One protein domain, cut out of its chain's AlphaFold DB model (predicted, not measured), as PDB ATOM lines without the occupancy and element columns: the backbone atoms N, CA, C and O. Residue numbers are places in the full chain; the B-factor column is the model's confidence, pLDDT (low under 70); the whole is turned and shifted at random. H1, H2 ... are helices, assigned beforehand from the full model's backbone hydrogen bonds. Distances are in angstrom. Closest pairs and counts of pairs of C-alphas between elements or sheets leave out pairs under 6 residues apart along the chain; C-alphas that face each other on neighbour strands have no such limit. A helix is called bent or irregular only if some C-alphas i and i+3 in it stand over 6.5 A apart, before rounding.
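This is residues 2 to 78 of the 149 residues of the protein "Glycine zipper 2TM domain-containing protein" of Elusimicrobia bacterium (UniProt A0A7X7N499). What is the shape? H3 and H2 lie side by side as a helical hairpin, and H1 sticks out as a free arm, residues 2 to 20, meeting H2 near their linked ends as an open V. What makes it up? The printed part has 77 residues, with three named helices, H1, H2 and H3 in chain order, and no named strand: the class is all helix. How compact is it? The whole is loose and flat, with a radius of gyration of the C-alphas of 14.7 A and spans of 45 by 32 by 11 A.

Where is the longest helix? H3, residues 51 to 78, measures 38.3 A from first to last C-alpha and ends at C-alpha 78 (-20.570, -26.929, 37.432). It has a kink of 36 degrees near residue 72; it is neither bent nor irregular, but only just: C-alphas 72 and 75 are 6.1 A apart. Where are the others? H2, residues 26 to 46, measures 29.5 A. H1, residues 2 to 23, measures 32.6 A and begins at C-alpha 2 (-67.121, -21.126, 43.799). It has a kink of 25 degrees near residue 16 and is neither bent nor irregular, but only just: C-alphas 16 and 19 are 6.3 A apart.

How do H3 and H2 stand? They touch and form a hairpin, at a shallow tilt of 28 degrees, opposite ways; their closest C-alphas, of Ala 36 and Ala 59, are 3.9 A apart. Where is H1? It is close to H2 but not clearly touching, at a steep tilt of 42 degrees, opposite ways; their closest C-alphas, of Val 21 and Lys 29, are 7.4 A apart. H1 and H3 are apart. What do the backbones show? In H2 every O i to N i+4 pair is within hydrogen-bond range; in H1 16 of 18 are, and in H3 21 of 24.

How far does it reach? The two C-alphas farthest apart, of Asn 2 and Ser 78, are 47.3 A apart. Are there cuts or long links? The printed part has no cut, and both links, H1 to H2 and H2 to H3, are tight. Where is confidence low? The model's pLDDT is under 70 at residues 2 to 3, 13, 15 to 24 and 75 to 78.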
ATOM      1  N   ASN A   2     -68.463 -21.333  43.213       51.09
ATOM      2  CA  ASN A   2     -67.121 -21.126  43.799       51.09
ATOM      3  C   ASN A   2     -66.042 -22.127  43.318       51.09
ATOM      4  O   ASN A   2     -64.863 -21.796  43.291       51.09
ATOM      5  N   LYS A   3     -66.436 -23.337  42.888       58.81
ATOM      6  CA  LYS A   3     -65.511 -24.384  42.400       58.81
ATOM      7  C   LYS A   3     -64.902 -24.061  41.025       58.81
ATOM      8  O   LYS A   3     -63.757 -24.412  40.771       58.81
ATOM      9  N   PHE A   4     -65.648 -23.355  40.172       70.12
ATOM     10  CA  PHE A   4     -65.173 -22.910  38.857       70.12
ATOM     11  C   PHE A   4     -64.182 -21.751  38.972       70.12
ATOM     12  O   PHE A   4     -63.179 -21.733  38.269       70.12
ATOM     13  N   ILE A   5     -64.418 -20.832  39.914       75.38
ATOM     14  CA  ILE A   5     -63.510 -19.710  40.191       75.38
ATOM     15  C   ILE A   5     -62.182 -20.223  40.767       75.38
ATOM     16  O   ILE A   5     -61.122 -19.795  40.323       75.38
ATOM     17  N   ALA A   6     -62.221 -21.192  41.689       70.94
ATOM     18  CA  ALA A   6     -61.011 -21.816  42.231       70.94
ATOM     19  C   ALA A   6     -60.205 -22.580  41.161       70.94
ATOM     20  O   ALA A   6     -58.980 -22.478  41.128       70.94
ATOM     21  N   GLY A   7     -60.882 -23.298  40.255       75.25
ATOM     22  CA  GLY A   7     -60.229 -23.984  39.134       75.25
ATOM     23  C   GLY A   7     -59.578 -23.017  38.143       75.25
ATOM     24  O   GLY A   7     -58.438 -23.230  37.736       75.25
ATOM     25  N   LEU A   8     -60.261 -21.917  37.811       77.62
ATOM     26  CA  LEU A   8     -59.737 -20.885  36.913       77.62
ATOM     27  C   LEU A   8     -58.518 -20.164  37.515       77.62
ATOM     28  O   LEU A   8     -57.540 -19.917  36.816       77.62
ATOM     29  N   LEU A   9     -58.547 -19.882  38.822       75.38
ATOM     30  CA  LEU A   9     -57.437 -19.240  39.530       75.38
ATOM     31  C   LEU A   9     -56.195 -20.145  39.592       75.38
ATOM     32  O   LEU A   9     -55.079 -19.673  39.382       75.38
ATOM     33  N   LEU A  10     -56.389 -21.449  39.821       75.81
ATOM     34  CA  LEU A  10     -55.308 -22.436  39.820       75.81
ATOM     35  C   LEU A  10     -54.649 -22.540  38.436       75.81
ATOM     36  O   LEU A  10     -53.426 -22.528  38.335       75.81
ATOM     37  N   VAL A  11     -55.449 -22.573  37.366       73.75
ATOM     38  CA  VAL A  11     -54.950 -22.612  35.980       73.75
ATOM     39  C   VAL A  11     -54.138 -21.359  35.642       73.75
ATOM     40  O   VAL A  11     -53.045 -21.483  35.091       73.75
ATOM     41  N   CYS A  12     -54.598 -20.165  36.029       70.94
ATOM     42  CA  CYS A  12     -53.834 -18.928  35.837       70.94
ATOM     43  C   CYS A  12     -52.483 -18.940  36.583       70.94
ATOM     44  O   CYS A  12     -51.483 -18.433  36.065       70.94
ATOM     45  N   LEU A  13     -52.429 -19.557  37.769       69.62
ATOM     46  CA  LEU A  13     -51.203 -19.701  38.556       69.62
ATOM     47  C   LEU A  13     -50.203 -20.657  37.887       69.62
ATOM     48  O   LEU A  13     -49.012 -20.359  37.822       69.62
ATOM     49  N   ILE A  14     -50.689 -21.772  37.335       70.38
ATOM     50  CA  ILE A  14     -49.860 -22.755  36.622       70.38
ATOM     51  C   ILE A  14     -49.327 -22.165  35.306       70.38
ATOM     52  O   ILE A  14     -48.158 -22.366  34.977       70.38
ATOM     53  N   LEU A  15     -50.136 -21.383  34.579       63.84
ATOM     54  CA  LEU A  15     -49.694 -20.687  33.363       63.84
ATOM     55  C   LEU A  15     -48.612 -19.638  33.659       63.84
ATOM     56  O   LEU A  15     -47.635 -19.552  32.918       63.84
ATOM     57  N   SER A  16     -48.741 -18.901  34.765       61.69
ATOM     58  CA  SER A  16     -47.708 -17.957  35.229       61.69
ATOM     59  C   SER A  16     -46.447 -18.681  35.724       61.69
ATOM     60  O   SER A  16     -45.333 -18.181  35.584       61.69
ATOM     61  N   GLY A  17     -46.606 -19.892  36.265       58.16
ATOM     62  CA  GLY A  17     -45.512 -20.768  36.675       58.16
ATOM     63  C   GLY A  17     -44.765 -21.426  35.511       58.16
ATOM     64  O   GLY A  17     -43.592 -21.741  35.662       58.16
ATOM     65  N   CYS A  18     -45.383 -21.605  34.339       61.97
ATOM     66  CA  CYS A  18     -44.766 -22.305  33.205       61.97
ATOM     67  C   CYS A  18     -43.487 -21.604  32.699       61.97
ATOM     68  O   CYS A  18     -42.481 -22.262  32.427       61.97
ATOM     69  N   THR A  19     -43.477 -20.267  32.683       56.25
ATOM     70  CA  THR A  19     -42.291 -19.470  32.316       56.25
ATOM     71  C   THR A  19     -41.205 -19.550  33.392       56.25
ATOM     72  O   THR A  19     -40.024 -19.693  33.087       56.25
ATOM     73  N   THR A  20     -41.603 -19.555  34.667       60.34
ATOM     74  CA  THR A  20     -40.698 -19.714  35.814       60.34
ATOM     75  C   THR A  20     -40.052 -21.096  35.810       60.34
ATOM     76  O   THR A  20     -38.854 -21.208  36.039       60.34
ATOM     77  N   VAL A  21     -40.798 -22.150  35.469       60.97
ATOM     78  CA  VAL A  21     -40.272 -23.515  35.322       60.97
ATOM     79  C   VAL A  21     -39.333 -23.632  34.130       60.97
ATOM     80  O   VAL A  21     -38.371 -24.389  34.197       60.97
ATOM     81  N   GLN A  22     -39.532 -22.879  33.051       60.34
ATOM     82  CA  GLN A  22     -38.563 -22.829  31.951       60.34
ATOM     83  C   GLN A  22     -37.263 -22.112  32.337       60.34
ATOM     84  O   GLN A  22     -36.203 -22.564  31.918       60.34
ATOM     85  N   SER A  23     -37.339 -21.084  33.184       62.44
ATOM     86  CA  SER A  23     -36.175 -20.358  33.716       62.44
ATOM     87  C   SER A  23     -35.528 -21.015  34.943       62.44
ATOM     88  O   SER A  23     -34.468 -20.578  35.389       62.44
ATOM     89  N   LEU A  24     -36.156 -22.046  35.516       69.69
ATOM     90  CA  LEU A  24     -35.592 -22.833  36.610       69.69
ATOM     91  C   LEU A  24     -34.433 -23.673  36.085       69.69
ATOM     92  O   LEU A  24     -34.529 -24.332  35.047       69.69
ATOM     93  N   SER A  25     -33.347 -23.666  36.844       76.31
ATOM     94  CA  SER A  25     -32.145 -24.385  36.469       76.31
ATOM     95  C   SER A  25     -32.329 -25.911  36.527       76.31
ATOM     96  O   SER A  25     -33.294 -26.438  37.096       76.31
ATOM     97  N   THR A  26     -31.447 -26.625  35.829       80.50
ATOM     98  CA  THR A  26     -31.635 -28.039  35.464       80.50
ATOM     99  C   THR A  26     -31.666 -28.968  36.681       80.50
ATOM    100  O   THR A  26     -32.514 -29.857  36.757       80.50
ATOM    101  N   GLY A  27     -30.788 -28.754  37.650       80.44
ATOM    102  CA  GLY A  27     -30.750 -29.429  38.946       80.44
ATOM    103  C   GLY A  27     -31.930 -29.077  39.854       80.44
ATOM    104  O   GLY A  27     -32.451 -29.974  40.507       80.44
ATOM    105  N   THR A  28     -32.457 -27.851  39.841       83.50
ATOM    106  CA  THR A  28     -33.721 -27.525  40.529       83.50
ATOM    107  C   THR A  28     -34.882 -28.310  39.936       83.50
ATOM    108  O   THR A  28     -35.677 -28.904  40.663       83.50
ATOM    109  N   LYS A  29     -34.982 -28.350  38.605       82.94
ATOM    110  CA  LYS A  29     -36.056 -29.065  37.908       82.94
ATOM    111  C   LYS A  29     -35.955 -30.576  38.133       82.94
ATOM    112  O   LYS A  29     -36.956 -31.223  38.432       82.94
ATOM    113  N   THR A  30     -34.742 -31.116  38.055       85.00
ATOM    114  CA  THR A  30     -34.465 -32.539  38.288       85.00
ATOM    115  C   THR A  30     -34.693 -32.912  39.750       85.00
ATOM    116  O   THR A  30     -35.395 -33.877  40.030       85.00
ATOM    117  N   GLY A  31     -34.186 -32.114  40.691       83.25
ATOM    118  CA  GLY A  31     -34.375 -32.321  42.124       83.25
ATOM    119  C   GLY A  31     -35.844 -32.242  42.532       83.25
ATOM    120  O   GLY A  31     -36.322 -33.108  43.262       83.25
ATOM    121  N   ALA A  32     -36.593 -31.269  42.005       87.06
ATOM    122  CA  ALA A  32     -38.032 -31.169  42.233       87.06
ATOM    123  C   ALA A  32     -38.788 -32.363  41.637       87.06
ATOM    124  O   ALA A  32     -39.652 -32.924  42.301       87.06
ATOM    125  N   ALA A  33     -38.458 -32.793  40.417       88.00
ATOM    126  CA  ALA A  33     -39.109 -33.939  39.786       88.00
ATOM    127  C   ALA A  33     -38.847 -35.248  40.549       88.00
ATOM    128  O   ALA A  33     -39.784 -35.979  40.871       88.00
ATOM    129  N   VAL A  34     -37.587 -35.519  40.897       90.38
ATOM    130  CA  VAL A  34     -37.195 -36.713  41.662       90.38
ATOM    131  C   VAL A  34     -37.814 -36.687  43.058       90.38
ATOM    132  O   VAL A  34     -38.363 -37.694  43.510       90.38
ATOM    133  N   GLY A  35     -37.789 -35.530  43.722       85.56
ATOM    134  CA  GLY A  35     -38.416 -35.335  45.024       85.56
ATOM    135  C   GLY A  35     -39.933 -35.513  44.979       85.56
ATOM    136  O   GLY A  35     -40.491 -36.148  45.871       85.56
ATOM    137  N   ALA A  36     -40.601 -35.037  43.925       91.38
ATOM    138  CA  ALA A  36     -42.040 -35.201  43.737       91.38
ATOM    139  C   ALA A  36     -42.434 -36.671  43.570       91.38
ATOM    140  O   ALA A  36     -43.354 -37.149  44.230       91.38
ATOM    141  N   ILE A  37     -41.725 -37.400  42.704       92.75
ATOM    142  CA  ILE A  37     -42.002 -38.815  42.437       92.75
ATOM    143  C   ILE A  37     -41.752 -39.635  43.703       92.75
ATOM    144  O   ILE A  37     -42.628 -40.375  44.151       92.75
ATOM    145  N   THR A  38     -40.580 -39.460  44.316       91.75
ATOM    146  CA  THR A  38     -40.182 -40.224  45.505       91.75
ATOM    147  C   THR A  38     -41.090 -39.900  46.691       91.75
ATOM    148  O   THR A  38     -41.611 -40.804  47.340       91.75
ATOM    149  N   GLY A  39     -41.345 -38.614  46.941       87.38
ATOM    150  CA  GLY A  39     -42.237 -38.160  48.004       87.38
ATOM    151  C   GLY A  39     -43.681 -38.608  47.788       87.38
ATOM    152  O   GLY A  39     -44.343 -38.995  48.746       87.38
ATOM    153  N   GLY A  40     -44.159 -38.631  46.542       91.00
ATOM    154  CA  GLY A  40     -45.487 -39.132  46.200       91.00
ATOM    155  C   GLY A  40     -45.641 -40.622  46.496       91.00
ATOM    156  O   GLY A  40     -46.590 -41.014  47.170       91.00
ATOM    157  N   ILE A  41     -44.681 -41.447  46.069       92.56
ATOM    158  CA  ILE A  41     -44.690 -42.893  46.344       92.56
ATOM    159  C   ILE A  41     -44.633 -43.156  47.853       92.56
ATOM    160  O   ILE A  41     -45.432 -43.930  48.375       92.56
ATOM    161  N   LEU A  42     -43.734 -42.483  48.575       90.62
ATOM    162  CA  LEU A  42     -43.628 -42.631  50.028       90.62
ATOM    163  C   LEU A  42     -44.906 -42.173  50.739       90.62
ATOM    164  O   LEU A  42     -45.364 -42.829  51.670       90.62
ATOM    165  N   GLY A  43     -45.520 -41.087  50.274       86.62
ATOM    166  CA  GLY A  43     -46.775 -40.579  50.811       86.62
ATOM    167  C   GLY A  43     -47.936 -41.567  50.672       86.62
ATOM    168  O   GLY A  43     -48.707 -41.723  51.616       86.62
ATOM    169  N   VAL A  44     -48.030 -42.279  49.542       90.88
ATOM    170  CA  VAL A  44     -49.002 -43.373  49.328       90.88
ATOM    171  C   VAL A  44     -48.819 -44.485  50.362       90.88
ATOM    172  O   VAL A  44     -49.803 -45.007  50.877       90.88
ATOM    173  N   VAL A  45     -47.569 -44.852  50.660       90.62
ATOM    174  CA  VAL A  45     -47.245 -45.944  51.593       90.62
ATOM    175  C   VAL A  45     -47.521 -45.548  53.046       90.62
ATOM    176  O   VAL A  45     -48.032 -46.360  53.814       90.62
ATOM    177  N   ILE A  46     -47.199 -44.309  53.425       89.62
ATOM    178  CA  ILE A  46     -47.386 -43.802  54.793       89.62
ATOM    179  C   ILE A  46     -48.874 -43.628  55.117       89.62
ATOM    180  O   ILE A  46     -49.313 -43.965  56.216       89.62
ATOM    181  N   ASP A  47     -49.663 -43.118  54.171       83.00
ATOM    182  CA  ASP A  47     -51.097 -42.895  54.348       83.00
ATOM    183  C   ASP A  47     -51.908 -44.019  53.694       83.00
ATOM    184  O   ASP A  47     -52.577 -43.834  52.676       83.00
ATOM    185  N   SER A  48     -51.856 -45.208  54.299       79.44
ATOM    186  CA  SER A  48     -52.559 -46.403  53.806       79.44
ATOM    187  C   SER A  48     -54.085 -46.252  53.785       79.44
ATOM    188  O   SER A  48     -54.764 -46.922  53.009       79.44
ATOM    189  N   SER A  49     -54.634 -45.353  54.610       87.56
ATOM    190  CA  SER A  49     -56.070 -45.061  54.658       87.56
ATOM    191  C   SER A  49     -56.516 -44.163  53.503       87.56
ATOM    192  O   SER A  49     -57.609 -44.352  52.976       87.56
ATOM    193  N   ASN A  50     -55.696 -43.185  53.101       88.69
ATOM    194  CA  ASN A  50     -55.994 -42.292  51.981       88.69
ATOM    195  C   ASN A  50     -54.745 -42.068  51.115       88.69
ATOM    196  O   ASN A  50     -54.143 -40.987  51.155       88.69
ATOM    197  N   PRO A  51     -54.399 -43.043  50.258       87.44
ATOM    198  CA  PRO A  51     -53.125 -43.027  49.546       87.44
ATOM    199  C   PRO A  51     -53.000 -41.835  48.593       87.44
ATOM    200  O   PRO A  51     -51.926 -41.267  48.433       87.44
ATOM    201  N   TRP A  52     -54.120 -41.385  48.015       89.69
ATOM    202  CA  TRP A  52     -54.169 -40.204  47.145       89.69
ATOM    203  C   TRP A  52     -53.809 -38.906  47.880       89.69
ATOM    204  O   TRP A  52     -53.144 -38.037  47.320       89.69
ATOM    205  N   ARG A  53     -54.221 -38.767  49.148       91.44
ATOM    206  CA  ARG A  53     -53.886 -37.595  49.967       91.44
ATOM    207  C   ARG A  53     -52.406 -37.616  50.333       91.44
ATOM    208  O   ARG A  53     -51.728 -36.604  50.163       91.44
ATOM    209  N   GLY A  54     -51.915 -38.775  50.769       87.56
ATOM    210  CA  GLY A  54     -50.500 -38.991  51.044       87.56
ATOM    211  C   GLY A  54     -49.627 -38.680  49.828       87.56
ATOM    212  O   GLY A  54     -48.648 -37.950  49.957       87.56
ATOM    213  N   ALA A  55     -50.037 -39.129  48.637       91.44
ATOM    214  CA  ALA A  55     -49.345 -38.863  47.378       91.44
ATOM    215  C   ALA A  55     -49.199 -37.368  47.080       91.44
ATOM    216  O   ALA A  55     -48.096 -36.907  46.801       91.44
ATOM    217  N   ILE A  56     -50.290 -36.594  47.152       91.56
ATOM    218  CA  ILE A  56     -50.247 -35.151  46.863       91.56
ATOM    219  C   ILE A  56     -49.338 -34.437  47.863       91.56
ATOM    220  O   ILE A  56     -48.512 -33.614  47.465       91.56
ATOM    221  N   ILE A  57     -49.487 -34.735  49.157       89.81
ATOM    222  CA  ILE A  57     -48.726 -34.060  50.214       89.81
ATOM    223  C   ILE A  57     -47.243 -34.400  50.073       89.81
ATOM    224  O   ILE A  57     -46.405 -33.501  50.025       89.81
ATOM    225  N   GLY A  58     -46.926 -35.686  49.938       87.69
ATOM    226  CA  GLY A  58     -45.563 -36.163  49.778       87.69
ATOM    227  C   GLY A  58     -44.906 -35.637  48.504       87.69
ATOM    228  O   GLY A  58     -43.770 -35.175  48.557       87.69
ATOM    229  N   ALA A  59     -45.627 -35.614  47.380       90.69
ATOM    230  CA  ALA A  59     -45.113 -35.059  46.132       90.69
ATOM    231  C   ALA A  59     -44.879 -33.548  46.231       90.69
ATOM    232  O   ALA A  59     -43.856 -33.059  45.766       90.69
ATOM    233  N   THR A  60     -45.782 -32.803  46.873       90.69
ATOM    234  CA  THR A  60     -45.644 -31.347  47.025       90.69
ATOM    235  C   THR A  60     -44.449 -30.995  47.911       90.69
ATOM    236  O   THR A  60     -43.619 -30.167  47.535       90.69
ATOM    237  N   VAL A  61     -44.323 -31.654  49.067       92.69
ATOM    238  CA  VAL A  61     -43.207 -31.441  50.003       92.69
ATOM    239  C   VAL A  61     -41.886 -31.901  49.387       92.69
ATOM    240  O   VAL A  61     -40.890 -31.181  49.452       92.69
ATOM    241  N   GLY A  62     -41.884 -33.066  48.737       88.88
ATOM    242  CA  GLY A  62     -40.716 -33.614  48.058       88.88
ATOM    243  C   GLY A  62     -40.253 -32.745  46.889       88.88
ATOM    244  O   GLY A  62     -39.056 -32.507  46.754       88.88
ATOM    245  N   ALA A  63     -41.177 -32.202  46.090       89.56
ATOM    246  CA  ALA A  63     -40.854 -31.278  45.006       89.56
ATOM    247  C   ALA A  63     -40.232 -29.979  45.523       89.56
ATOM    248  O   ALA A  63     -39.224 -29.521  44.990       89.56
ATOM    249  N   ALA A  64     -40.814 -29.396  46.575       90.56
ATOM    250  CA  ALA A  64     -40.313 -28.162  47.167       90.56
ATOM    251  C   ALA A  64     -38.909 -28.355  47.764       90.56
ATOM    252  O   ALA A  64     -37.998 -27.581  47.466       90.56
ATOM    253  N   ALA A  65     -38.714 -29.414  48.557       90.62
ATOM    254  CA  ALA A  65     -37.423 -29.726  49.165       90.62
ATOM    255  C   ALA A  65     -36.367 -30.095  48.111       90.62
ATOM    256  O   ALA A  65     -35.260 -29.556  48.125       90.62
ATOM    257  N   GLY A  66     -36.718 -30.971  47.167       85.31
ATOM    258  CA  GLY A  66     -35.829 -31.405  46.095       85.31
ATOM    259  C   GLY A  66     -35.442 -30.270  45.149       85.31
ATOM    260  O   GLY A  66     -34.281 -30.170  44.758       85.31
ATOM    261  N   GLY A  67     -36.375 -29.366  44.838       87.00
ATOM    262  CA  GLY A  67     -36.094 -28.176  44.039       87.00
ATOM    263  C   GLY A  67     -35.138 -27.213  44.741       87.00
ATOM    264  O   GLY A  67     -34.138 -26.798  44.160       87.00
ATOM    265  N   TRP A  68     -35.386 -26.920  46.020       86.50
ATOM    266  CA  TRP A  68     -34.524 -26.035  46.810       86.50
ATOM    267  C   TRP A  68     -33.091 -26.565  46.935       86.50
ATOM    268  O   TRP A  68     -32.122 -25.813  46.825       86.50
ATOM    269  N   ILE A  69     -32.949 -27.870  47.176       85.81
ATOM    270  CA  ILE A  69     -31.644 -28.528  47.276       85.81
ATOM    271  C   ILE A  69     -30.950 -28.537  45.909       85.81
ATOM    272  O   ILE A  69     -29.778 -28.171  45.829       85.81
ATOM    273  N   GLY A  70     -31.676 -28.877  44.839       82.44
ATOM    274  CA  GLY A  70     -31.161 -28.874  43.470       82.44
ATOM    275  C   GLY A  70     -30.541 -27.534  43.075       82.44
ATOM    276  O   GLY A  70     -29.414 -27.506  42.587       82.44
ATOM    277  N   GLN A  71     -31.199 -26.419  43.411       82.88
ATOM    278  CA  GLN A  71     -30.688 -25.071  43.134       82.88
ATOM    279  C   GLN A  71     -29.330 -24.788  43.794       82.88
ATOM    280  O   GLN A  71     -28.489 -24.088  43.233       82.88
ATOM    281  N   LYS A  72     -29.098 -25.315  45.004       80.31
ATOM    282  CA  LYS A  72     -27.829 -25.120  45.724       80.31
ATOM    283  C   LYS A  72     -26.709 -26.023  45.214       80.31
ATOM    284  O   LYS A  72     -25.536 -25.684  45.374       80.31
ATOM    285  N   ILE A  73     -27.058 -27.177  44.651       76.88
ATOM    286  CA  ILE A  73     -26.090 -28.174  44.189       76.88
ATOM    287  C   ILE A  73     -25.485 -27.776  42.841       76.88
ATOM    288  O   ILE A  73     -24.281 -27.925  42.662       76.88
ATOM    289  N   GLU A  74     -26.260 -27.190  41.933       71.62
ATOM    290  CA  GLU A  74     -25.788 -26.823  40.588       71.62
ATOM    291  C   GLU A  74     -24.563 -25.895  40.574       71.62
ATOM    292  O   GLU A  74     -23.654 -26.055  39.754       71.62
ATOM    293  N   GLY A  75     -24.501 -24.940  41.509       69.44
ATOM    294  CA  GLY A  75     -23.338 -24.058  41.662       69.44
ATOM    295  C   GLY A  75     -22.058 -24.823  42.022       69.44
ATOM    296  O   GLY A  75     -20.958 -24.395  41.695       69.44
ATOM    297  N   ARG A  76     -22.195 -25.996  42.650       62.56
ATOM    298  CA  ARG A  76     -21.087 -26.887  43.017       62.56
ATOM    299  C   ARG A  76     -20.792 -27.907  41.917       62.56
ATOM    300  O   ARG A  76     -19.626 -28.205  41.671       62.56
ATOM    301  N   GLU A  77     -21.821 -28.421  41.248       64.50
ATOM    302  CA  GLU A  77     -21.679 -29.400  40.165       64.50
ATOM    303  C   GLU A  77     -20.975 -28.825  38.942       64.50
ATOM    304  O   GLU A  77     -20.114 -29.491  38.380       64.50
ATOM    305  N   SER A  78     -21.273 -27.585  38.548       61.81
ATOM    306  CA  SER A  78     -20.570 -26.929  37.432       61.81
ATOM    307  C   SER A  78     -19.056 -26.851  37.667       61.81
ATOM    308  O   SER A  78     -18.256 -27.087  36.760       61.81
TER     309      SER A  78